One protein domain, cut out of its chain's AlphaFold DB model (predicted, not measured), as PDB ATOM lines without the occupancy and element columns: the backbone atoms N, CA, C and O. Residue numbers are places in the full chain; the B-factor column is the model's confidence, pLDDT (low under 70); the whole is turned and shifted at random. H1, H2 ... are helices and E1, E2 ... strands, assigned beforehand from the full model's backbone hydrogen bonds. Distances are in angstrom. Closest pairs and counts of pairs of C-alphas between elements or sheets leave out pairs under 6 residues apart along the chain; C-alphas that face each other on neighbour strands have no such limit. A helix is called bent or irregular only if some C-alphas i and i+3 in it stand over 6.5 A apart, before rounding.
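AT A GLANCE: This is residues 29 to 93 of the 93 residues of an uncharacterized protein of hydrothermal vent metagenome (UniProt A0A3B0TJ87). A small two-stranded hairpin, E1 and E2, has a short helix, H1, packed by it, mainly near E1; after E2 a long loop turns round and comes back along E2, and the printed part then runs out to a last short helix, H2, and a tail, of which residues 85 to 93 stick out from the body. The printed part has 65 residues with two named helices and two named strands, in the order H1, E1, E2, H2, and the sheet E1 - E2 is antiparallel. The class is mixed, helices and strands, though only 27 of the 65 residues are in named elements. The whole is loose, with a radius of gyration of the C-alphas of 13.9 A, and flat, spanning 45 by 29 by 15 A.

HOW THE PARTS SIT: H1, residues 34 to 41, and E1, residues 47 to 52, come closest at the C-alphas of Ala 35 and Ile 52, 7.0 A apart, and their centres are 9.8 A apart. E2, residues 55 to 60, is the antiparallel neighbour of E1, at 151 degrees between their directions, and the two form a hairpin. N 50 and O 57 are within hydrogen-bond range at 2.8 A, as are N 48 and O 59 at 2.9 A. The closest C-alphas of H1 and E2 are those of Ile 39 and Phe 59, 8.0 A apart. Residues 57 to 58 of E2 also form a short antiparallel pairing with residues 74 to 75. H2, residues 82 to 88, is apart from H1 and from E1. In H1 every O i to N i+4 pair is within hydrogen-bond range; in H2 0 of 3 are, beside 2 of 4 O i to N i+3 pairs. H2 is irregular, but only just: C-alphas 83 and 86 are 6.6 A apart.

IN THESE COORDINATES: H1 begins at C-alpha 34, at (33.162, -10.433, -25.830), and measures 11.3 A from first to last C-alpha. E1 measures 15.8 A, from Leu 47 to Ile 52. E2 measures 16.5 A, from Cys 55 at (41.256, -20.383, -29.962) to Tyr 60. H2 measures 11.1 A, and its C-alpha 88 is at (55.602, -23.092, -31.085).

THE WHOLE: The C-alphas of Pro 64 and His 93 are the two farthest apart, at 45.4 A. Residues 85 to 93, of which 85 to 88 belong to H2, stand free; without them the body of 56 residues spans 34 by 29 by 16 A. The links H1 to E1 and E1 to E2 are tight, and E2 to H2 is a long link of 21 residues. The printed part has no cut and ends at the chain's last residue, 93. The mean pLDDT of the printed part is 77.0, and 17 residues are under 70: 29 to 33, 69 to 70 and 84 to 93.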
ATOM      1  N   GLN A  29      36.616   2.532 -19.470       51.03
ATOM      2  CA  GLN A  29      36.150   1.880 -20.678       51.03
ATOM      3  C   GLN A  29      35.705   0.513 -20.185       51.03
ATOM      4  O   GLN A  29      36.490  -0.198 -19.553       51.03
ATOM      5  N   LYS A  30      34.414   0.214 -20.340       52.84
ATOM      6  CA  LYS A  30      33.906  -1.130 -20.129       52.84
ATOM      7  C   LYS A  30      34.698  -2.005 -21.090       52.84
ATOM      8  O   LYS A  30      34.337  -2.162 -22.248       52.84
ATOM      9  N   ILE A  31      35.795  -2.566 -20.601       52.59
ATOM     10  CA  ILE A  31      36.469  -3.724 -21.169       52.59
ATOM     11  C   ILE A  31      35.584  -4.931 -20.807       52.59
ATOM     12  O   ILE A  31      36.063  -5.941 -20.307       52.59
ATOM     13  N   GLU A  32      34.262  -4.810 -20.977       54.47
ATOM     14  CA  GLU A  32      33.368  -5.960 -20.981       54.47
ATOM     15  C   GLU A  32      33.676  -6.642 -22.308       54.47
ATOM     16  O   GLU A  32      33.173  -6.292 -23.372       54.47
ATOM     17  N   THR A  33      34.698  -7.489 -22.258       65.62
ATOM     18  CA  THR A  33      35.202  -8.201 -23.426       65.62
ATOM     19  C   THR A  33      34.102  -9.123 -23.953       65.62
ATOM     20  O   THR A  33      33.324  -9.645 -23.152       65.62
ATOM     21  N   PRO A  34      34.051  -9.408 -25.267       74.81
ATOM     22  CA  PRO A  34      33.162 -10.433 -25.830       74.81
ATOM     23  C   PRO A  34      33.195 -11.761 -25.048       74.81
ATOM     24  O   PRO A  34      32.199 -12.474 -24.948       74.81
ATOM     25  N   ALA A  35      34.334 -12.066 -24.422       77.31
ATOM     26  CA  ALA A  35      34.512 -13.194 -23.521       77.31
ATOM     27  C   ALA A  35      33.609 -13.151 -22.274       77.31
ATOM     28  O   ALA A  35      33.065 -14.183 -21.890       77.31
ATOM     29  N   GLU A  36      33.420 -11.992 -21.638       81.12
ATOM     30  CA  GLU A  36      32.536 -11.873 -20.471       81.12
ATOM     31  C   GLU A  36      31.070 -12.101 -20.844       81.12
ATOM     32  O   GLU A  36      30.356 -12.789 -20.112       81.12
ATOM     33  N   GLU A  37      30.625 -11.600 -21.999       83.62
ATOM     34  CA  GLU A  37      29.275 -11.877 -22.503       83.62
ATOM     35  C   GLU A  37      29.052 -13.375 -22.740       83.62
ATOM     36  O   GLU A  37      27.995 -13.905 -22.392       83.62
ATOM     37  N   LEU A  38      30.050 -14.069 -23.293       83.81
ATOM     38  CA  LEU A  38      30.004 -15.515 -23.507       83.81
ATOM     39  C   LEU A  38      29.958 -16.282 -22.177       83.81
ATOM     40  O   LEU A  38      29.076 -17.115 -21.989       83.81
ATOM     41  N   ILE A  39      30.826 -15.951 -21.216       85.62
ATOM     42  CA  ILE A  39      30.847 -16.580 -19.881       85.62
ATOM     43  C   ILE A  39      29.518 -16.384 -19.138       85.62
ATOM     44  O   ILE A  39      29.044 -17.263 -18.406       85.62
ATOM     45  N   ASN A  40      28.895 -15.215 -19.296       85.06
ATOM     46  CA  ASN A  40      27.648 -14.904 -18.612       85.06
ATOM     47  C   ASN A  40      26.477 -15.771 -19.097       85.06
ATOM     48  O   ASN A  40      25.593 -16.048 -18.285       85.06
ATOM     49  N   LYS A  41      26.515 -16.263 -20.344       87.06
ATOM     50  CA  LYS A  41      25.496 -17.159 -20.923       87.06
ATOM     51  C   LYS A  41      25.603 -18.613 -20.459       87.06
ATOM     52  O   LYS A  41      24.601 -19.310 -20.496       87.06
ATOM     53  N   ILE A  42      26.781 -19.053 -20.014       87.75
ATOM     54  CA  ILE A  42      26.997 -20.429 -19.544       87.75
ATOM     55  C   ILE A  42      26.167 -20.674 -18.280       87.75
ATOM     56  O   ILE A  42      26.141 -19.824 -17.378       87.75
ATOM     57  N   GLU A  43      25.508 -21.826 -18.190       90.75
ATOM     58  CA  GLU A  43      24.750 -22.217 -17.005       90.75
ATOM     59  C   GLU A  43      25.672 -22.602 -15.838       90.75
ATOM     60  O   GLU A  43      26.839 -22.952 -15.995       90.75
ATOM     61  N   ILE A  44      25.174 -22.470 -14.612       90.94
ATOM     62  CA  ILE A  44      25.965 -22.813 -13.424       90.94
ATOM     63  C   ILE A  44      26.069 -24.339 -13.333       90.94
ATOM     64  O   ILE A  44      25.063 -25.026 -13.445       90.94
ATOM     65  N   HIS A  45      27.261 -24.838 -13.016       89.88
ATOM     66  CA  HIS A  45      27.666 -26.247 -13.020       89.88
ATOM     67  C   HIS A  45      27.792 -26.864 -14.412       89.88
ATOM     68  O   HIS A  45      27.918 -28.082 -14.516       89.88
ATOM     69  N   ASP A  46      27.834 -26.033 -15.451       91.50
ATOM     70  CA  ASP A  46      28.072 -26.487 -16.812       91.50
ATOM     71  C   ASP A  46      29.534 -26.298 -17.242       91.50
ATOM     72  O   ASP A  46      30.252 -25.417 -16.738       91.50
ATOM     73  N   LEU A  47      29.971 -27.165 -18.155       90.00
ATOM     74  CA  LEU A  47      31.274 -27.123 -18.806       90.00
ATOM     75  C   LEU A  47      31.072 -26.849 -20.289       90.00
ATOM     76  O   LEU A  47      30.491 -27.655 -21.005       90.00
ATOM     77  N   GLU A  48      31.645 -25.747 -20.753       91.38
ATOM     78  CA  GLU A  48      31.466 -25.273 -22.119       91.38
ATOM     79  C   GLU A  48      32.802 -25.042 -22.816       91.38
ATOM     80  O   GLU A  48      33.825 -24.740 -22.185       91.38
ATOM     81  N   ILE A  49      32.775 -25.175 -24.144       91.00
ATOM     82  CA  ILE A  49      33.901 -24.828 -25.010       91.00
ATOM     83  C   ILE A  49      33.587 -23.497 -25.688       91.00
ATOM     84  O   ILE A  49      32.684 -23.397 -26.512       91.00
ATOM     85  N   LEU A  50      34.368 -22.474 -25.353       89.56
ATOM     86  CA  LEU A  50      34.267 -21.145 -25.942       89.56
ATOM     87  C   LEU A  50      35.295 -20.981 -27.058       89.56
ATOM     88  O   LEU A  50      36.468 -21.302 -26.869       89.56
ATOM     89  N   GLU A  51      34.877 -20.421 -28.190       88.44
ATOM     90  CA  GLU A  51      35.791 -19.974 -29.241       88.44
ATOM     91  C   GLU A  51      35.990 -18.459 -29.141       88.44
ATOM     92  O   GLU A  51      35.050 -17.681 -29.302       88.44
ATOM     93  N   ILE A  52      37.220 -18.037 -28.847       86.19
ATOM     94  CA  ILE A  52      37.599 -16.623 -28.759       86.19
ATOM     95  C   ILE A  52      38.886 -16.439 -29.557       86.19
ATOM     96  O   ILE A  52      39.851 -17.170 -29.348       86.19
ATOM     97  N   GLU A  53      38.887 -15.496 -30.501       86.00
ATOM     98  CA  GLU A  53      40.030 -15.228 -31.391       86.00
ATOM     99  C   GLU A  53      40.579 -16.495 -32.079       86.00
ATOM    100  O   GLU A  53      41.787 -16.687 -32.195       86.00
ATOM    101  N   ASN A  54      39.688 -17.385 -32.529       86.38
ATOM    102  CA  ASN A  54      40.016 -18.659 -33.181       86.38
ATOM    103  C   ASN A  54      40.817 -19.634 -32.284       86.38
ATOM    104  O   ASN A  54      41.485 -20.549 -32.787       86.38
ATOM    105  N   CYS A  55      40.777 -19.441 -30.964       87.50
ATOM    106  CA  CYS A  55      41.256 -20.383 -29.962       87.50
ATOM    107  C   CYS A  55      40.069 -21.003 -29.213       87.50
ATOM    108  O   CYS A  55      39.123 -20.305 -28.852       87.50
ATOM    109  N   GLU A  56      40.150 -22.302 -28.926       90.12
ATOM    110  CA  GLU A  56      39.180 -22.982 -28.066       90.12
ATOM    111  C   GLU A  56      39.629 -22.954 -26.603       90.12
ATOM    112  O   GLU A  56      40.777 -23.278 -26.264       90.12
ATOM    113  N   TYR A  57      38.683 -22.633 -25.730       89.38
ATOM    114  CA  TYR A  57      38.859 -22.551 -24.291       89.38
ATOM    115  C   TYR A  57      37.825 -23.412 -23.582       89.38
ATOM    116  O   TYR A  57      36.649 -23.367 -23.919       89.38
ATOM    117  N   ILE A  58      38.254 -24.157 -22.571       90.94
ATOM    118  CA  ILE A  58      37.360 -24.892 -21.679       90.94
ATOM    119  C   ILE A  58      37.056 -24.000 -20.482       90.94
ATOM    120  O   ILE A  58      37.974 -23.458 -19.854       90.94
ATOM    121  N   PHE A  59      35.775 -23.873 -20.153       90.50
ATOM    122  CA  PHE A  59      35.318 -23.098 -19.013       90.50
ATOM    123  C   PHE A  59      34.280 -23.870 -18.202       90.50
ATOM    124  O   PHE A  59      33.355 -24.448 -18.759       90.50
ATOM    125  N   TYR A  60      34.422 -23.842 -16.876       89.38
ATOM    126  CA  TYR A  60      33.452 -24.406 -15.939       89.38
ATOM    127  C   TYR A  60      32.927 -23.323 -14.996       89.38
ATOM    128  O   TYR A  60      33.704 -22.651 -14.298       89.38
ATOM    129  N   LYS A  61      31.602 -23.166 -14.935       88.44
ATOM    130  CA  LYS A  61      30.962 -22.126 -14.121       88.44
ATOM    131  C   LYS A  61      30.531 -22.673 -12.767       88.44
ATOM    132  O   LYS A  61      29.474 -23.270 -12.633       88.44
ATOM    133  N   LYS A  62      31.318 -22.428 -11.720       86.56
ATOM    134  CA  LYS A  62      31.018 -22.969 -10.383       86.56
ATOM    135  C   LYS A  62      29.861 -22.260  -9.667       86.56
ATOM    136  O   LYS A  62      29.115 -22.900  -8.936       86.56
ATOM    137  N   SER A  63      29.728 -20.940  -9.798       84.62
ATOM    138  CA  SER A  63      28.682 -20.171  -9.110       84.62
ATOM    139  C   SER A  63      28.342 -18.879  -9.865       84.62
ATOM    140  O   SER A  63      29.088 -18.481 -10.766       84.62
ATOM    141  N   PRO A  64      27.260 -18.166  -9.495       75.44
ATOM    142  CA  PRO A  64      27.017 -16.829 -10.019       75.44
ATOM    143  C   PRO A  64      28.203 -15.929  -9.656       75.44
ATOM    144  O   PRO A  64      28.636 -15.913  -8.503       75.44
ATOM    145  N   ASN A  65      28.720 -15.183 -10.631       72.69
ATOM    146  CA  ASN A  65      29.798 -14.198 -10.473       72.69
ATOM    147  C   ASN A  65      31.196 -14.729 -10.106       72.69
ATOM    148  O   ASN A  65      32.078 -13.912  -9.848       72.69
ATOM    149  N   THR A  66      31.436 -16.042 -10.112       71.25
ATOM    150  CA  THR A  66      32.799 -16.591  -9.996       71.25
ATOM    151  C   THR A  66      33.433 -16.806 -11.367       71.25
ATOM    152  O   THR A  66      32.741 -16.819 -12.382       71.25
ATOM    153  N   ASN A  67      34.761 -16.953 -11.394       70.38
ATOM    154  CA  ASN A  67      35.532 -17.291 -12.590       70.38
ATOM    155  C   ASN A  67      35.396 -16.270 -13.745       70.38
ATOM    156  O   ASN A  67      35.143 -16.640 -14.884       70.38
ATOM    157  N   ARG A  68      35.533 -14.967 -13.465       71.56
ATOM    158  CA  ARG A  68      35.375 -13.905 -14.479       71.56
ATOM    159  C   ARG A  68      36.647 -13.649 -15.287       71.56
ATOM    160  O   ARG A  68      37.733 -13.547 -14.722       71.56
ATOM    161  N   GLY A  69      36.484 -13.428 -16.589       69.81
ATOM    162  CA  GLY A  69      37.569 -13.070 -17.501       69.81
ATOM    163  C   GLY A  69      38.448 -14.252 -17.925       69.81
ATOM    164  O   GLY A  69      38.271 -15.391 -17.495       69.81
ATOM    165  N   PHE A  70      39.425 -13.965 -18.786       68.38
ATOM    166  CA  PHE A  70      40.266 -14.971 -19.450       68.38
ATOM    167  C   PHE A  70      41.106 -15.839 -18.502       68.38
ATOM    168  O   PHE A  70      41.431 -16.973 -18.839       68.38
ATOM    169  N   GLY A  71      41.448 -15.339 -17.309       70.31
ATOM    170  CA  GLY A  71      42.322 -16.040 -16.358       70.31
ATOM    171  C   GLY A  71      41.735 -17.327 -15.764       70.31
ATOM    172  O   GLY A  71      42.469 -18.103 -15.161       70.31
ATOM    173  N   PHE A  72      40.435 -17.566 -15.942       78.38
ATOM    174  CA  PHE A  72      39.752 -18.770 -15.462       78.38
ATOM    175  C   PHE A  72      39.435 -19.773 -16.573       78.38
ATOM    176  O   PHE A  72      38.778 -20.783 -16.329       78.38
ATOM    177  N   MET A  73      39.893 -19.498 -17.793       86.75
ATOM    178  CA  MET A  73      39.728 -20.372 -18.944       86.75
ATOM    179  C   MET A  73      40.973 -21.233 -19.144       86.75
ATOM    180  O   MET A  73      42.100 -20.746 -19.044       86.75
ATOM    181  N   ALA A  74      40.782 -22.504 -19.491       88.75
ATOM    182  CA  ALA A  74      41.878 -23.380 -19.890       88.75
ATOM    183  C   ALA A  74      41.973 -23.438 -21.419       88.75
ATOM    184  O   ALA A  74      41.025 -23.825 -22.096       88.75
ATOM    185  N   HIS A  75      43.127 -23.073 -21.973       88.06
ATOM    186  CA  HIS A  75      43.354 -23.106 -23.415       88.06
ATOM    187  C   HIS A  75      43.508 -24.554 -23.918       88.06
ATOM    188  O   HIS A  75      44.409 -25.271 -23.483       88.06
ATOM    189  N   LYS A  76      42.673 -24.982 -24.874       87.06
ATOM    190  CA  LYS A  76      42.592 -26.384 -25.336       87.06
ATOM    191  C   LYS A  76      43.741 -26.812 -26.265       87.06
ATOM    192  O   LYS A  76      43.977 -28.000 -26.458       87.06
ATOM    193  N   GLY A  77      44.510 -25.862 -26.807       75.75
ATOM    194  CA  GLY A  77      45.788 -26.134 -27.493       75.75
ATOM    195  C   GLY A  77      45.721 -26.323 -29.016       75.75
ATOM    196  O   GLY A  77      46.767 -26.429 -29.662       75.75
ATOM    197  N   ASN A  78      44.526 -26.293 -29.609       74.56
ATOM    198  CA  ASN A  78      44.287 -26.306 -31.061       74.56
ATOM    199  C   ASN A  78      44.000 -24.903 -31.623       74.56
ATOM    200  O   ASN A  78      43.259 -24.761 -32.596       74.56
ATOM    201  N   CYS A  79      44.575 -23.870 -31.005       85.88
ATOM    202  CA  CYS A  79      44.322 -22.511 -31.442       85.88
ATOM    203  C   CYS A  79      44.855 -22.250 -32.849       85.88
ATOM    204  O   CYS A  79      46.008 -22.560 -33.160       85.88
ATOM    205  N   LYS A  80      43.993 -21.650 -33.674       84.88
ATOM    206  CA  LYS A  80      44.274 -21.309 -35.065       84.88
ATOM    207  C   LYS A  80      44.741 -19.863 -35.250       84.88
ATOM    208  O   LYS A  80      45.005 -19.457 -36.382       84.88
ATOM    209  N   ASN A  81      44.830 -19.092 -34.166       81.88
ATOM    210  CA  ASN A  81      45.241 -17.694 -34.190       81.88
ATOM    211  C   ASN A  81      46.703 -17.559 -34.662       81.88
ATOM    212  O   ASN A  81      47.608 -18.106 -34.016       81.88
ATOM    213  N   PRO A  82      46.957 -16.797 -35.746       79.75
ATOM    214  CA  PRO A  82      48.283 -16.613 -36.311       79.75
ATOM    215  C   PRO A  82      49.375 -16.168 -35.339       79.75
ATOM    216  O   PRO A  82      50.535 -16.564 -35.480       79.75
ATOM    217  N   ILE A  83      49.005 -15.387 -34.321       79.25
ATOM    218  CA  ILE A  83      49.941 -14.855 -33.325       79.25
ATOM    219  C   ILE A  83      50.603 -15.957 -32.482       79.25
ATOM    220  O   ILE A  83      51.683 -15.750 -31.930       79.25
ATOM    221  N   HIS A  84      49.989 -17.143 -32.400       69.75
ATOM    222  CA  HIS A  84      50.484 -18.260 -31.597       69.75
ATOM    223  C   HIS A  84      51.339 -19.269 -32.385       69.75
ATOM    224  O   HIS A  84      51.987 -20.111 -31.763       69.75
ATOM    225  N   TYR A  85      51.425 -19.189 -33.722       67.44
ATOM    226  CA  TYR A  85      52.269 -20.120 -34.496       67.44
ATOM    227  C   TYR A  85      53.772 -19.843 -34.340       67.44
ATOM    228  O   TYR A  85      54.569 -20.780 -34.334       67.44
ATOM    229  N   TYR A  86      54.174 -18.582 -34.149       60.41
ATOM    230  CA  TYR A  86      55.591 -18.194 -34.067       60.41
ATOM    231  C   TYR A  86      56.290 -18.590 -32.753       60.41
ATOM    232  O   TYR A  86      57.519 -18.594 -32.687       60.41
ATOM    233  N   SER A  87      55.542 -18.906 -31.690       55.50
ATOM    234  CA  SER A  87      56.115 -19.328 -30.401       55.50
ATOM    235  C   SER A  87      56.268 -20.846 -30.276       55.50
ATOM    236  O   SER A  87      57.068 -21.307 -29.461       55.50
ATOM    237  N   ARG A  88      55.546 -21.624 -31.094       54.16
ATOM    238  CA  ARG A  88      55.602 -23.092 -31.085       54.16
ATOM    239  C   ARG A  88      56.870 -23.618 -31.765       54.16
ATOM    240  O   ARG A  88      57.467 -24.551 -31.254       54.16
ATOM    241  N   SER A  89      57.338 -22.959 -32.828       52.81
ATOM    242  CA  SER A  89      58.534 -23.367 -33.586       52.81
ATOM    243  C   SER A  89      59.876 -23.080 -32.899       52.81
ATOM    244  O   SER A  89      60.906 -23.546 -33.369       52.81
ATOM    245  N   ARG A  90      59.899 -22.317 -31.796       50.19
ATOM    246  CA  ARG A  90      61.141 -21.968 -31.075       50.19
ATOM    247  C   ARG A  90      61.513 -22.913 -29.931       50.19
ATOM    248  O   ARG A  90      62.534 -22.682 -29.295       50.19
ATOM    249  N   LYS A  91      60.698 -23.930 -29.637       51.41
ATOM    250  CA  LYS A  91      60.984 -24.909 -28.571       51.41
ATOM    251  C   LYS A  91      61.615 -26.212 -29.072       51.41
ATOM    252  O   LYS A  91      61.966 -27.041 -28.241       51.41
ATOM    253  N   ASP A  92      61.804 -26.345 -30.384       50.34
ATOM    254  CA  ASP A  92      62.300 -27.569 -31.027       50.34
ATOM    255  C   ASP A  92      63.714 -27.408 -31.638       50.34
ATOM    256  O   ASP A  92      64.103 -28.171 -32.525       50.34
ATOM    257  N   HIS A  93      64.495 -26.420 -31.178       41.72
ATOM    258  CA  HIS A  93      65.911 -26.246 -31.532       41.72
ATOM    259  C   HIS A  93      66.790 -26.164 -30.287       41.72
ATOM    260  O   HIS A  93      66.483 -25.322 -29.412       41.72
TER     261      HIS A  93